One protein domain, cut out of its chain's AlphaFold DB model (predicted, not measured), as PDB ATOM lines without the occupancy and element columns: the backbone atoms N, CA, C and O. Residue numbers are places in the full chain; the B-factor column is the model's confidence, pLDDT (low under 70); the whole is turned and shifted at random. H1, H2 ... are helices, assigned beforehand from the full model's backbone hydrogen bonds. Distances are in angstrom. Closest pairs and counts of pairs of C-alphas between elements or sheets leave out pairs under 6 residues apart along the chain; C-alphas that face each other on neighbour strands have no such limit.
ATOM      1  N   LEU A 397       9.080  50.831  32.714       83.06
ATOM      2  CA  LEU A 397      10.532  51.009  32.760       83.06
ATOM      3  C   LEU A 397      10.945  51.859  33.961       83.06
ATOM      4  O   LEU A 397      11.838  51.454  34.708       83.06
ATOM      5  N   ASP A 398      10.269  52.981  34.199       77.69
ATOM      6  CA  ASP A 398      10.552  53.820  35.357       77.69
ATOM      7  C   ASP A 398      10.350  53.012  36.636       77.69
ATOM      8  O   ASP A 398      11.266  52.923  37.444       77.69
ATOM      9  N   THR A 399       9.237  52.303  36.817       80.31
ATOM     10  CA  THR A 399       9.042  51.489  38.035       80.31
ATOM     11  C   THR A 399      10.096  50.388  38.223       80.31
ATOM     12  O   THR A 399      10.532  50.155  39.353       80.31
ATOM     13  N   ILE A 400      10.573  49.741  37.156       81.56
ATOM     14  CA  ILE A 400      11.649  48.739  37.241       81.56
ATOM     15  C   ILE A 400      12.965  49.393  37.682       81.56
ATOM     16  O   ILE A 400      13.546  48.985  38.686       81.56
ATOM     17  N   PHE A 401      13.423  50.431  36.982       78.88
ATOM     18  CA  PHE A 401      14.755  51.005  37.213       78.88
ATOM     19  C   PHE A 401      14.811  51.971  38.406       78.88
ATOM     20  O   PHE A 401      15.871  52.149  39.006       78.88
ATOM     21  N   THR A 402      13.684  52.567  38.795       72.94
ATOM     22  CA  THR A 402      13.618  53.546  39.895       72.94
ATOM     23  C   THR A 402      13.255  52.926  41.238       72.94
ATOM     24  O   THR A 402      13.512  53.540  42.268       72.94
ATOM     25  N   SER A 403      12.718  51.703  41.277       74.38
ATOM     26  CA  SER A 403      12.311  51.074  42.544       74.38
ATOM     27  C   SER A 403      13.486  50.615  43.413       74.38
ATOM     28  O   SER A 403      13.350  50.557  44.631       74.38
ATOM     29  N   GLY A 404      14.650  50.334  42.816       74.06
ATOM     30  CA  GLY A 404      15.852  49.884  43.538       74.06
ATOM     31  C   GLY A 404      15.871  48.390  43.868       74.06
ATOM     32  O   GLY A 404      16.861  47.899  44.396       74.06
ATOM     33  N   PHE A 405      14.814  47.651  43.518       77.62
ATOM     34  CA  PHE A 405      14.767  46.196  43.695       77.62
ATOM     35  C   PHE A 405      15.474  45.436  42.568       77.62
ATOM     36  O   PHE A 405      16.016  44.356  42.792       77.62
ATOM     37  N   PHE A 406      15.454  45.974  41.348       79.31
ATOM     38  CA  PHE A 406      15.889  45.258  40.152       79.31
ATOM     39  C   PHE A 406      17.328  45.623  39.786       79.31
ATOM     40  O   PHE A 406      17.637  46.795  39.582       79.31
ATOM     41  N   THR A 407      18.193  44.615  39.641       76.00
ATOM     42  CA  THR A 407      19.480  44.775  38.952       76.00
ATOM     43  C   THR A 407      19.365  44.287  37.511       76.00
ATOM     44  O   THR A 407      18.504  43.464  37.187       76.00
ATOM     45  N   VAL A 408      20.259  44.749  36.636       74.94
ATOM     46  CA  VAL A 408      20.302  44.302  35.236       74.94
ATOM     47  C   VAL A 408      20.515  42.792  35.113       74.94
ATOM     48  O   VAL A 408      19.962  42.172  34.205       74.94
ATOM     49  N   GLU A 409      21.271  42.180  36.027       73.00
ATOM     50  CA  GLU A 409      21.486  40.731  36.028       73.00
ATOM     51  C   GLU A 409      20.209  39.965  36.356       73.00
ATOM     52  O   GLU A 409      19.891  38.978  35.701       73.00
ATOM     53  N   ASP A 410      19.448  40.441  37.336       75.31
ATOM     54  CA  ASP A 410      18.209  39.777  37.735       75.31
ATOM     55  C   ASP A 410      17.128  39.925  36.681       75.31
ATOM     56  O   ASP A 410      16.395  38.975  36.439       75.31
ATOM     57  N   ILE A 411      17.070  41.090  36.027       79.19
ATOM     58  CA  ILE A 411      16.236  41.295  34.845       79.19
ATOM     59  C   ILE A 411      16.662  40.293  33.768       79.19
ATOM     60  O   ILE A 411      15.834  39.589  33.210       79.19
ATOM     61  N   ARG A 412      17.959  40.148  33.485       76.69
ATOM     62  CA  ARG A 412      18.408  39.188  32.468       76.69
ATOM     63  C   ARG A 412      18.052  37.746  32.839       76.69
ATOM     64  O   ARG A 412      17.600  36.997  31.979       76.69
ATOM     65  N   LYS A 413      18.232  37.350  34.100       77.56
ATOM     66  CA  LYS A 413      17.906  36.004  34.594       77.56
ATOM     67  C   LYS A 413      16.404  35.735  34.581       77.56
ATOM     68  O   LYS A 413      16.001  34.662  34.132       77.56
ATOM     69  N   SER A 414      15.581  36.701  34.991       79.25
ATOM     70  CA  SER A 414      14.124  36.578  34.919       79.25
ATOM     71  C   SER A 414      13.656  36.461  33.469       79.25
ATOM     72  O   SER A 414      12.856  35.584  33.157       79.25
ATOM     73  N   LEU A 415      14.222  37.250  32.556       75.62
ATOM     74  CA  LEU A 415      13.884  37.198  31.132       75.62
ATOM     75  C   LEU A 415      14.365  35.910  30.447       75.62
ATOM     76  O   LEU A 415      13.627  35.322  29.664       75.62
ATOM     77  N   ASN A 416      15.539  35.390  30.806       73.56
ATOM     78  CA  ASN A 416      15.987  34.074  30.336       73.56
ATOM     79  C   ASN A 416      15.073  32.940  30.834       73.56
ATOM     80  O   ASN A 416      14.922  31.930  30.154       73.56
ATOM     81  N   SER A 417      14.468  33.084  32.019       69.06
ATOM     82  CA  SER A 417      13.468  32.126  32.514       69.06
ATOM     83  C   SER A 417      12.105  32.271  31.825       69.06
ATOM     84  O   SER A 417      11.338  31.310  31.783       69.06
ATOM     85  N   TYR A 418      11.826  33.448  31.256       68.88
ATOM     86  CA  TYR A 418      10.632  33.733  30.463       68.88
ATOM     87  C   TYR A 418      10.720  33.088  29.066       68.88
ATOM     88  O   TYR A 418       9.747  32.494  28.601       68.88
ATOM     89  N   GLU A 419      11.897  33.112  28.428       63.09
ATOM     90  CA  GLU A 419      12.140  32.474  27.128       63.09
ATOM     91  C   GLU A 419      12.896  31.135  27.241       63.09
ATOM     92  O   GLU A 419      14.122  31.073  27.198       63.09
ATOM     93  N   ALA A 420      12.173  30.011  27.204       48.72
ATOM     94  CA  ALA A 420      12.770  28.726  26.805       48.72
ATOM     95  C   ALA A 420      13.116  28.667  25.292       48.72
ATOM     96  O   ALA A 420      13.577  27.634  24.801       48.72
ATOM     97  N   ILE A 421      12.858  29.738  24.525       48.19
ATOM     98  CA  ILE A 421      12.987  29.793  23.062       48.19
ATOM     99  C   ILE A 421      13.372  31.221  22.619       48.19
ATOM    100  O   ILE A 421      12.487  31.994  22.292       48.19
ATOM    101  N   SER A 422      14.667  31.559  22.554       42.22
ATOM    102  CA  SER A 422      15.327  32.145  21.365       42.22
ATOM    103  C   SER A 422      16.736  32.695  21.654       42.22
ATOM    104  O   SER A 422      17.093  33.121  22.747       42.22
ATOM    105  N   THR A 423      17.588  32.640  20.631       43.97
ATOM    106  CA  THR A 423      18.991  33.061  20.629       43.97
ATOM    107  C   THR A 423      19.124  34.556  20.319       43.97
ATOM    108  O   THR A 423      19.435  34.919  19.181       43.97
ATOM    109  N   VAL A 424      18.920  35.442  21.297       48.06
ATOM    110  CA  VAL A 424      19.244  36.874  21.144       48.06
ATOM    111  C   VAL A 424      20.645  37.157  21.700       48.06
ATOM    112  O   VAL A 424      21.015  36.739  22.794       48.06
ATOM    113  N   LYS A 425      21.483  37.823  20.895       47.62
ATOM    114  CA  LYS A 425      22.892  38.113  21.215       47.62
ATOM    115  C   LYS A 425      23.022  39.033  22.442       47.62
ATOM    116  O   LYS A 425      22.462  40.120  22.482       47.62
ATOM    117  N   GLN A 426      23.878  38.618  23.373       52.41
ATOM    118  CA  GLN A 426      24.083  39.140  24.735       52.41
ATOM    119  C   GLN A 426      24.799  40.511  24.870       52.41
ATOM    120  O   GLN A 426      25.641  40.665  25.752       52.41
ATOM    121  N   LYS A 427      24.541  41.525  24.029       49.53
ATOM    122  CA  LYS A 427      25.242  42.834  24.148       49.53
ATOM    123  C   LYS A 427      24.389  44.084  23.876       49.53
ATOM    124  O   LYS A 427      24.916  45.074  23.378       49.53
ATOM    125  N   SER A 428      23.093  44.062  24.174       54.22
ATOM    126  CA  SER A 428      22.259  45.275  24.153       54.22
ATOM    127  C   SER A 428      22.005  45.807  25.567       54.22
ATOM    128  O   SER A 428      22.013  45.045  26.532       54.22
ATOM    129  N   ASP A 429      21.786  47.120  25.669       68.69
ATOM    130  CA  ASP A 429      21.336  47.818  26.879       68.69
ATOM    131  C   ASP A 429      20.068  47.145  27.444       68.69
ATOM    132  O   ASP A 429      19.164  46.799  26.677       68.69
ATOM    133  N   ALA A 430      19.994  46.949  28.766       69.75
ATOM    134  CA  ALA A 430      18.893  46.262  29.445       69.75
ATOM    135  C   ALA A 430      17.530  46.897  29.137       69.75
ATOM    136  O   ALA A 430      16.549  46.180  28.944       69.75
ATOM    137  N   ARG A 431      17.475  48.231  29.009       78.19
ATOM    138  CA  ARG A 431      16.252  48.949  28.608       78.19
ATOM    139  C   ARG A 431      15.820  48.576  27.196       78.19
ATOM    140  O   ARG A 431      14.685  48.160  26.993       78.19
ATOM    141  N   SER A 432      16.743  48.659  26.238       78.38
ATOM    142  CA  SER A 432      16.475  48.289  24.840       78.38
ATOM    143  C   SER A 432      16.095  46.814  24.685       78.38
ATOM    144  O   SER A 432      15.271  46.476  23.842       78.38
ATOM    145  N   PHE A 433      16.660  45.950  25.533       77.62
ATOM    146  CA  PHE A 433      16.367  44.525  25.549       77.62
ATOM    147  C   PHE A 433      14.934  44.245  26.020       77.62
ATOM    148  O   PHE A 433      14.213  43.518  25.340       77.62
ATOM    149  N   ILE A 434      14.492  44.871  27.121       83.38
ATOM    150  CA  ILE A 434      13.098  44.759  27.580       83.38
ATOM    151  C   ILE A 434      12.147  45.302  26.507       83.38
ATOM    152  O   ILE A 434      11.195  44.612  26.155       83.38
ATOM    153  N   CYS A 435      12.412  46.496  25.956       83.81
ATOM    154  CA  CYS A 435      11.556  47.089  24.924       83.81
ATOM    155  C   CYS A 435      11.419  46.176  23.701       83.81
ATOM    156  O   CYS A 435      10.300  45.882  23.298       83.81
ATOM    157  N   GLY A 436      12.531  45.666  23.160       81.75
ATOM    158  CA  GLY A 436      12.497  44.789  21.986       81.75
ATOM    159  C   GLY A 436      11.743  43.479  22.233       81.75
ATOM    160  O   GLY A 436      11.041  42.988  21.351       81.75
ATOM    161  N   MET A 437      11.834  42.929  23.445       79.62
ATOM    162  CA  MET A 437      11.101  41.720  23.815       79.62
ATOM    163  C   MET A 437       9.595  41.998  23.961       79.62
ATOM    164  O   MET A 437       8.787  41.259  23.399       79.62
ATOM    165  N   VAL A 438       9.201  43.097  24.618       85.50
ATOM    166  CA  VAL A 438       7.788  43.512  24.703       85.50
ATOM    167  C   VAL A 438       7.221  43.793  23.311       85.50
ATOM    168  O   VAL A 438       6.123  43.345  22.999       85.50
ATOM    169  N   GLU A 439       7.965  44.492  22.453       84.38
ATOM    170  CA  GLU A 439       7.572  44.767  21.066       84.38
ATOM    171  C   GLU A 439       7.340  43.473  20.280       84.38
ATOM    172  O   GLU A 439       6.362  43.373  19.538       84.38
ATOM    173  N   SER A 440       8.187  42.456  20.480       82.81
ATOM    174  CA  SER A 440       8.002  41.143  19.858       82.81
ATOM    175  C   SER A 440       6.754  40.411  20.370       82.81
ATOM    176  O   SER A 440       6.030  39.812  19.572       82.81
ATOM    177  N   GLU A 441       6.441  40.513  21.670       83.69
ATOM    178  CA  GLU A 441       5.235  39.920  22.262       83.69
ATOM    179  C   GLU A 441       3.976  40.634  21.748       83.69
ATOM    180  O   GLU A 441       3.042  39.976  21.286       83.69
ATOM    181  N   ILE A 442       3.989  41.971  21.707       85.25
ATOM    182  CA  ILE A 442       2.911  42.785  21.131       85.25
ATOM    183  C   ILE A 442       2.700  42.422  19.654       85.25
ATOM    184  O   ILE A 442       1.562  42.197  19.237       85.25
ATOM    185  N   PHE A 443       3.775  42.307  18.865       83.56
ATOM    186  CA  PHE A 443       3.694  41.901  17.459       83.56
ATOM    187  C   PHE A 443       3.118  40.488  17.303       83.56
ATOM    188  O   PHE A 443       2.332  40.241  16.389       83.56
ATOM    189  N   SER A 444       3.450  39.567  18.212       82.69
ATOM    190  CA  SER A 444       2.906  38.206  18.198       82.69
ATOM    191  C   SER A 444       1.405  38.145  18.519       82.69
ATOM    192  O   SER A 444       0.697  37.332  17.924       82.69
ATOM    193  N   GLU A 445       0.900  39.008  19.415       83.00
ATOM    194  CA  GLU A 445      -0.525  39.056  19.774       83.00
ATOM    195  C   GLU A 445      -1.375  39.807  18.731       83.00
ATOM    196  O   GLU A 445      -2.524  39.429  18.492       83.00
ATOM    197  N   ILE A 446      -0.830  40.855  18.101       82.75
ATOM    198  CA  ILE A 446      -1.554  41.721  17.151       82.75
ATOM    199  C   ILE A 446      -1.437  41.231  15.693       82.75
ATOM    200  O   ILE A 446      -2.378  41.375  14.906       82.75
ATOM    201  N   GLY A 447      -0.307  40.624  15.317       77.06
ATOM    202  CA  GLY A 447       0.008  40.267  13.931       77.06
ATOM    203  C   GLY A 447       0.133  41.491  13.007       77.06
ATOM    204  O   GLY A 447       0.434  42.593  13.450       77.06
ATOM    205  N   GLU A 448      -0.131  41.318  11.704       70.75
ATOM    206  CA  GLU A 448      -0.107  42.410  10.702       70.75
ATOM    207  C   GLU A 448      -1.413  43.239  10.644       70.75
ATOM    208  O   GLU A 448      -1.667  43.953   9.672       70.75
ATOM    209  N   GLN A 449      -2.294  43.136  11.643       72.81
ATOM    210  CA  GLN A 449      -3.571  43.852  11.631       72.81
ATOM    211  C   GLN A 449      -3.396  45.304  12.098       72.81
ATOM    212  O   GLN A 449      -2.757  45.570  13.111       72.81
ATOM    213  N   SER A 450      -4.009  46.260  11.393       71.12
ATOM    214  CA  SER A 450      -4.116  47.643  11.874       71.12
ATOM    215  C   SER A 450      -5.167  47.716  12.984       71.12
ATOM    216  O   SER A 450      -6.360  47.543  12.718       71.12
ATOM    217  N   VAL A 451      -4.725  47.955  14.215       77.62
ATOM    218  CA  VAL A 451      -5.565  47.989  15.418       77.62
ATOM    219  C   VAL A 451      -5.775  49.436  15.878       77.62
ATOM    220  O   VAL A 451      -4.917  50.283  15.661       77.62
ATOM    221  N   ASP A 452      -6.925  49.715  16.498       82.88
ATOM    222  CA  ASP A 452      -7.228  51.008  17.128       82.88
ATOM    223  C   ASP A 452      -6.289  51.301  18.316       82.88
ATOM    224  O   ASP A 452      -5.936  50.390  19.073       82.88
ATOM    225  N   ASP A 453      -5.945  52.573  18.534       80.81
ATOM    226  CA  ASP A 453      -4.968  53.016  19.541       80.81
ATOM    227  C   ASP A 453      -5.351  52.548  20.955       80.81
ATOM    228  O   ASP A 453      -4.511  52.110  21.742       80.81
ATOM    229  N   HIS A 454      -6.647  52.554  21.284       81.12
ATOM    230  CA  HIS A 454      -7.139  52.085  22.582       81.12
ATOM    231  C   HIS A 454      -6.980  50.580  22.799       81.12
ATOM    232  O   HIS A 454      -6.891  50.128  23.943       81.12
ATOM    233  N   VAL A 455      -7.012  49.792  21.725       82.31
ATOM    234  CA  VAL A 455      -6.808  48.344  21.798       82.31
ATOM    235  C   VAL A 455      -5.310  48.053  21.845       82.31
ATOM    236  O   VAL A 455      -4.897  47.243  22.673       82.31
ATOM    237  N   PHE A 456      -4.500  48.779  21.068       84.88
ATOM    238  CA  PHE A 456      -3.041  48.709  21.139       84.88
ATOM    239  C   PHE A 456      -2.526  49.005  22.554       84.88
ATOM    240  O   PHE A 456      -1.810  48.183  23.122       84.88
ATOM    241  N   LEU A 457      -2.959  50.108  23.176       82.94
ATOM    242  CA  LEU A 457      -2.532  50.483  24.532       82.94
ATOM    243  C   LEU A 457      -2.898  49.430  25.588       82.94
ATOM    244  O   LEU A 457      -2.096  49.160  26.479       82.94
ATOM    245  N   ARG A 458      -4.070  48.787  25.478       83.25
ATOM    246  CA  ARG A 458      -4.464  47.699  26.394       83.25
ATOM    247  C   ARG A 458      -3.613  46.445  26.217       83.25
ATOM    248  O   ARG A 458      -3.288  45.791  27.204       83.25
ATOM    249  N   VAL A 459      -3.286  46.085  24.973       84.88
ATOM    250  CA  VAL A 459      -2.397  44.949  24.682       84.88
ATOM    251  C   VAL A 459      -0.989  45.251  25.191       84.88
ATOM    252  O   VAL A 459      -0.405  44.418  25.881       84.88
ATOM    253  N   ALA A 460      -0.485  46.462  24.948       85.94
ATOM    254  CA  ALA A 460       0.805  46.911  25.453       85.94
ATOM    255  C   ALA A 460       0.862  46.861  26.989       85.94
ATOM    256  O   ALA A 460       1.758  46.230  27.540       85.94
ATOM    257  N   GLU A 461      -0.120  47.436  27.695       85.94
ATOM    258  CA  GLU A 461      -0.205  47.390  29.164       85.94
ATOM    259  C   GLU A 461      -0.215  45.948  29.691       85.94
ATOM    260  O   GLU A 461       0.474  45.620  30.662       85.94
ATOM    261  N   ARG A 462      -0.940  45.048  29.018       86.38
ATOM    262  CA  ARG A 462      -0.967  43.627  29.370       86.38
ATOM    263  C   ARG A 462       0.405  42.967  29.206       86.38
ATOM    264  O   ARG A 462       0.827  42.275  30.130       86.38
ATOM    265  N   CYS A 463       1.095  43.184  28.085       86.94
ATOM    266  CA  CYS A 463       2.429  42.623  27.841       86.94
ATOM    267  C   CYS A 463       3.443  43.152  28.869       86.94
ATOM    268  O   CYS A 463       4.124  42.373  29.538       86.94
ATOM    269  N   TRP A 464       3.458  44.469  29.099       87.88
ATOM    270  CA  TRP A 464       4.317  45.092  30.106       87.88
ATOM    271  C   TRP A 464       4.042  44.574  31.526       87.88
ATOM    272  O   TRP A 464       4.980  44.265  32.263       87.88
ATOM    273  N   SER A 465       2.771  44.398  31.909       87.31
ATOM    274  CA  SER A 465       2.411  43.873  33.234       87.31
ATOM    275  C   SER A 465       2.852  42.420  33.456       87.31
ATOM    276  O   SER A 465       3.255  42.076  34.569       87.31
ATOM    277  N   ARG A 466       2.832  41.571  32.416       85.06
ATOM    278  CA  ARG A 466       3.334  40.187  32.490       85.06
ATOM    279  C   ARG A 466       4.833  40.146  32.733       85.06
ATOM    280  O   ARG A 466       5.277  39.445  33.640       85.06
ATOM    281  N   ILE A 467       5.594  40.918  31.960       85.69
ATOM    282  CA  ILE A 467       7.054  40.970  32.077       85.69
ATOM    283  C   ILE A 467       7.457  41.543  33.432       85.69
ATOM    284  O   ILE A 467       8.290  40.956  34.121       85.69
ATOM    285  N   TYR A 468       6.800  42.617  33.874       87.62
ATOM    286  CA  TYR A 468       6.997  43.150  35.217       87.62
ATOM    287  C   TYR A 468       6.706  42.102  36.300       87.62
ATOM    288  O   TYR A 468       7.517  41.908  37.203       87.62
ATOM    289  N   SER A 469       5.584  41.382  36.193       87.19
ATOM    290  CA  SER A 469       5.218  40.326  37.142       87.19
ATOM    291  C   SER A 469       6.255  39.199  37.177       87.19
ATOM    292  O   SER A 469       6.630  38.763  38.263       87.19
ATOM    293  N   CYS A 470       6.777  38.785  36.017       85.81
ATOM    294  CA  CYS A 470       7.850  37.795  35.911       85.81
ATOM    295  C   CYS A 470       9.133  38.274  36.607       85.81
ATOM    296  O   CYS A 470       9.687  37.556  37.444       85.81
ATOM    297  N   CYS A 471       9.565  39.510  36.335       85.81
ATOM    298  CA  CYS A 471      10.704  40.118  37.016       85.81
ATOM    299  C   CYS A 471      10.475  40.160  38.535       85.81
ATOM    300  O   CYS A 471      11.309  39.661  39.286       85.81
ATOM    301  N   SER A 472       9.335  40.676  39.008       87.69
ATOM    302  CA  SER A 472       9.016  40.748  40.441       87.69
ATOM    303  C   SER A 472       8.995  39.368  41.105       87.69
ATOM    304  O   SER A 472       9.539  39.213  42.194       87.69
ATOM    305  N   GLN A 473       8.423  38.348  40.458       85.69
ATOM    306  CA  GLN A 473       8.396  36.976  40.975       85.69
ATOM    307  C   GLN A 473       9.800  36.375  41.098       85.69
ATOM    308  O   GLN A 473      10.104  35.742  42.109       85.69
ATOM    309  N   HIS A 474      10.682  36.619  40.127       84.75
ATOM    310  CA  HIS A 474      12.077  36.179  40.208       84.75
ATOM    311  C   HIS A 474      12.815  36.805  41.406       84.75
ATOM    312  O   HIS A 474      13.624  36.158  42.068       84.75
ATOM    313  N   ILE A 475      12.506  38.059  41.743       84.69
ATOM    314  CA  ILE A 475      13.068  38.715  42.932       84.69
ATOM    315  C   ILE A 475      12.455  38.166  44.218       84.69
ATOM    316  O   ILE A 475      13.178  37.904  45.176       84.69
ATOM    317  N   ILE A 476      11.137  37.975  44.265       84.75
ATOM    318  CA  ILE A 476      10.448  37.441  45.447       84.75
ATOM    319  C   ILE A 476      10.977  36.042  45.788       84.75
ATOM    320  O   ILE A 476      11.323  35.793  46.939       84.75
ATOM    321  N   THR A 477      11.130  35.177  44.784       83.38
ATOM    322  CA  THR A 477      11.712  33.832  44.943       83.38
ATOM    323  C   THR A 477      13.180  33.901  45.379       83.38
ATOM    324  O   THR A 477      13.562  33.273  46.364       83.38
TER     325      THR A 477
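AT A GLANCE: This is residues 397 to 477 of the 1207 residues of an uncharacterized protein of Lygus hesperus (UniProt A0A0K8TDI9). One long helix, H4, makes the backbone of this small domain, and two helices cross it one after the other along its length: H3 near its middle and H2, about perpendicular, towards its last residues. The short helix H1 sits near H3 and H4, and the link between H3 and H4 sticks out at one end with residues 447 to 454, of which 453 and 454 are the first two of H4. The link from H2 to H3, residues 419 to 429, makes a wide loop on the side away from H4. The printed part has 81 residues with four named helices, in the order H1, H2, H3, H4, and no named strand, so its class is all helix. The whole is compact, with a radius of gyration of the C-alphas of 13.3 A and spans of 36 by 28 by 22 A.

HOW THE PARTS SIT: H4, residues 453 to 477, touches H3, residues 430 to 446, at a steep tilt of 52 degrees, opposite ways. Their closest C-alphas, those of Val 438 and Cys 463, are 6.3 A apart; H3 touches H4 with residues 438 to 445 alone, and H4 touches H3 with residues 459 to 467 alone. With residues 467 to 475 alone, H4 touches H2, residues 408 to 418; the two are about perpendicular at 74 degrees, and their closest C-alphas, those of Ser 414 and Cys 471, are 5.4 A apart. H2 and H3 only just touch, with 3 pairs of C-alphas within 8 A, the closest being those of Val 408 and Ala 430 at 6.3 A; they run the same way at a shallow tilt of 25 degrees, and H3 touches H2 with residue 430 alone. Of these three pairs that touch, 1 is at a shallow tilt, and the packing is mostly crossed, but only just. H1, residues 397 to 402, touches no helix. It is close to H3 but not clearly touching, with the closest C-alphas, those of Leu 397 and Arg 431, 7.4 A apart, and close to H4 in the same way, with those of Ile 400 and Tyr 468 7.5 A apart. H1 and H2 are apart. In H1, H2, H3 and H4 every O i to N i+4 pair is within hydrogen-bond range.

IN THESE COORDINATES: H4 has 25 residues and measures 35.9 A from C-alpha 453 at (-4.968, 53.016, 19.541) to C-alpha 477 at (11.712, 33.832, 44.943). H3 has 17 residues and measures 24.3 A, H2 has 11 and measures 15.1 A, and H1 has 6 and measures 8.2 A. H1 begins at C-alpha 397, at (10.532, 51.009, 32.760).

THE WHOLE: The two C-alphas farthest apart, those of Ser 450 and Thr 477, are 39.2 A from each other. The printed part has no cut. The link from H2 to H3 is long with 11 residues, that from H3 to H4 is short with 6, and that from H1 to H2 is tight with 5. Without residues 447 to 454 the body spans 31 by 27 by 22 A. The mean pLDDT of the printed part is 76.7, and residues 417 to 430 are under 70.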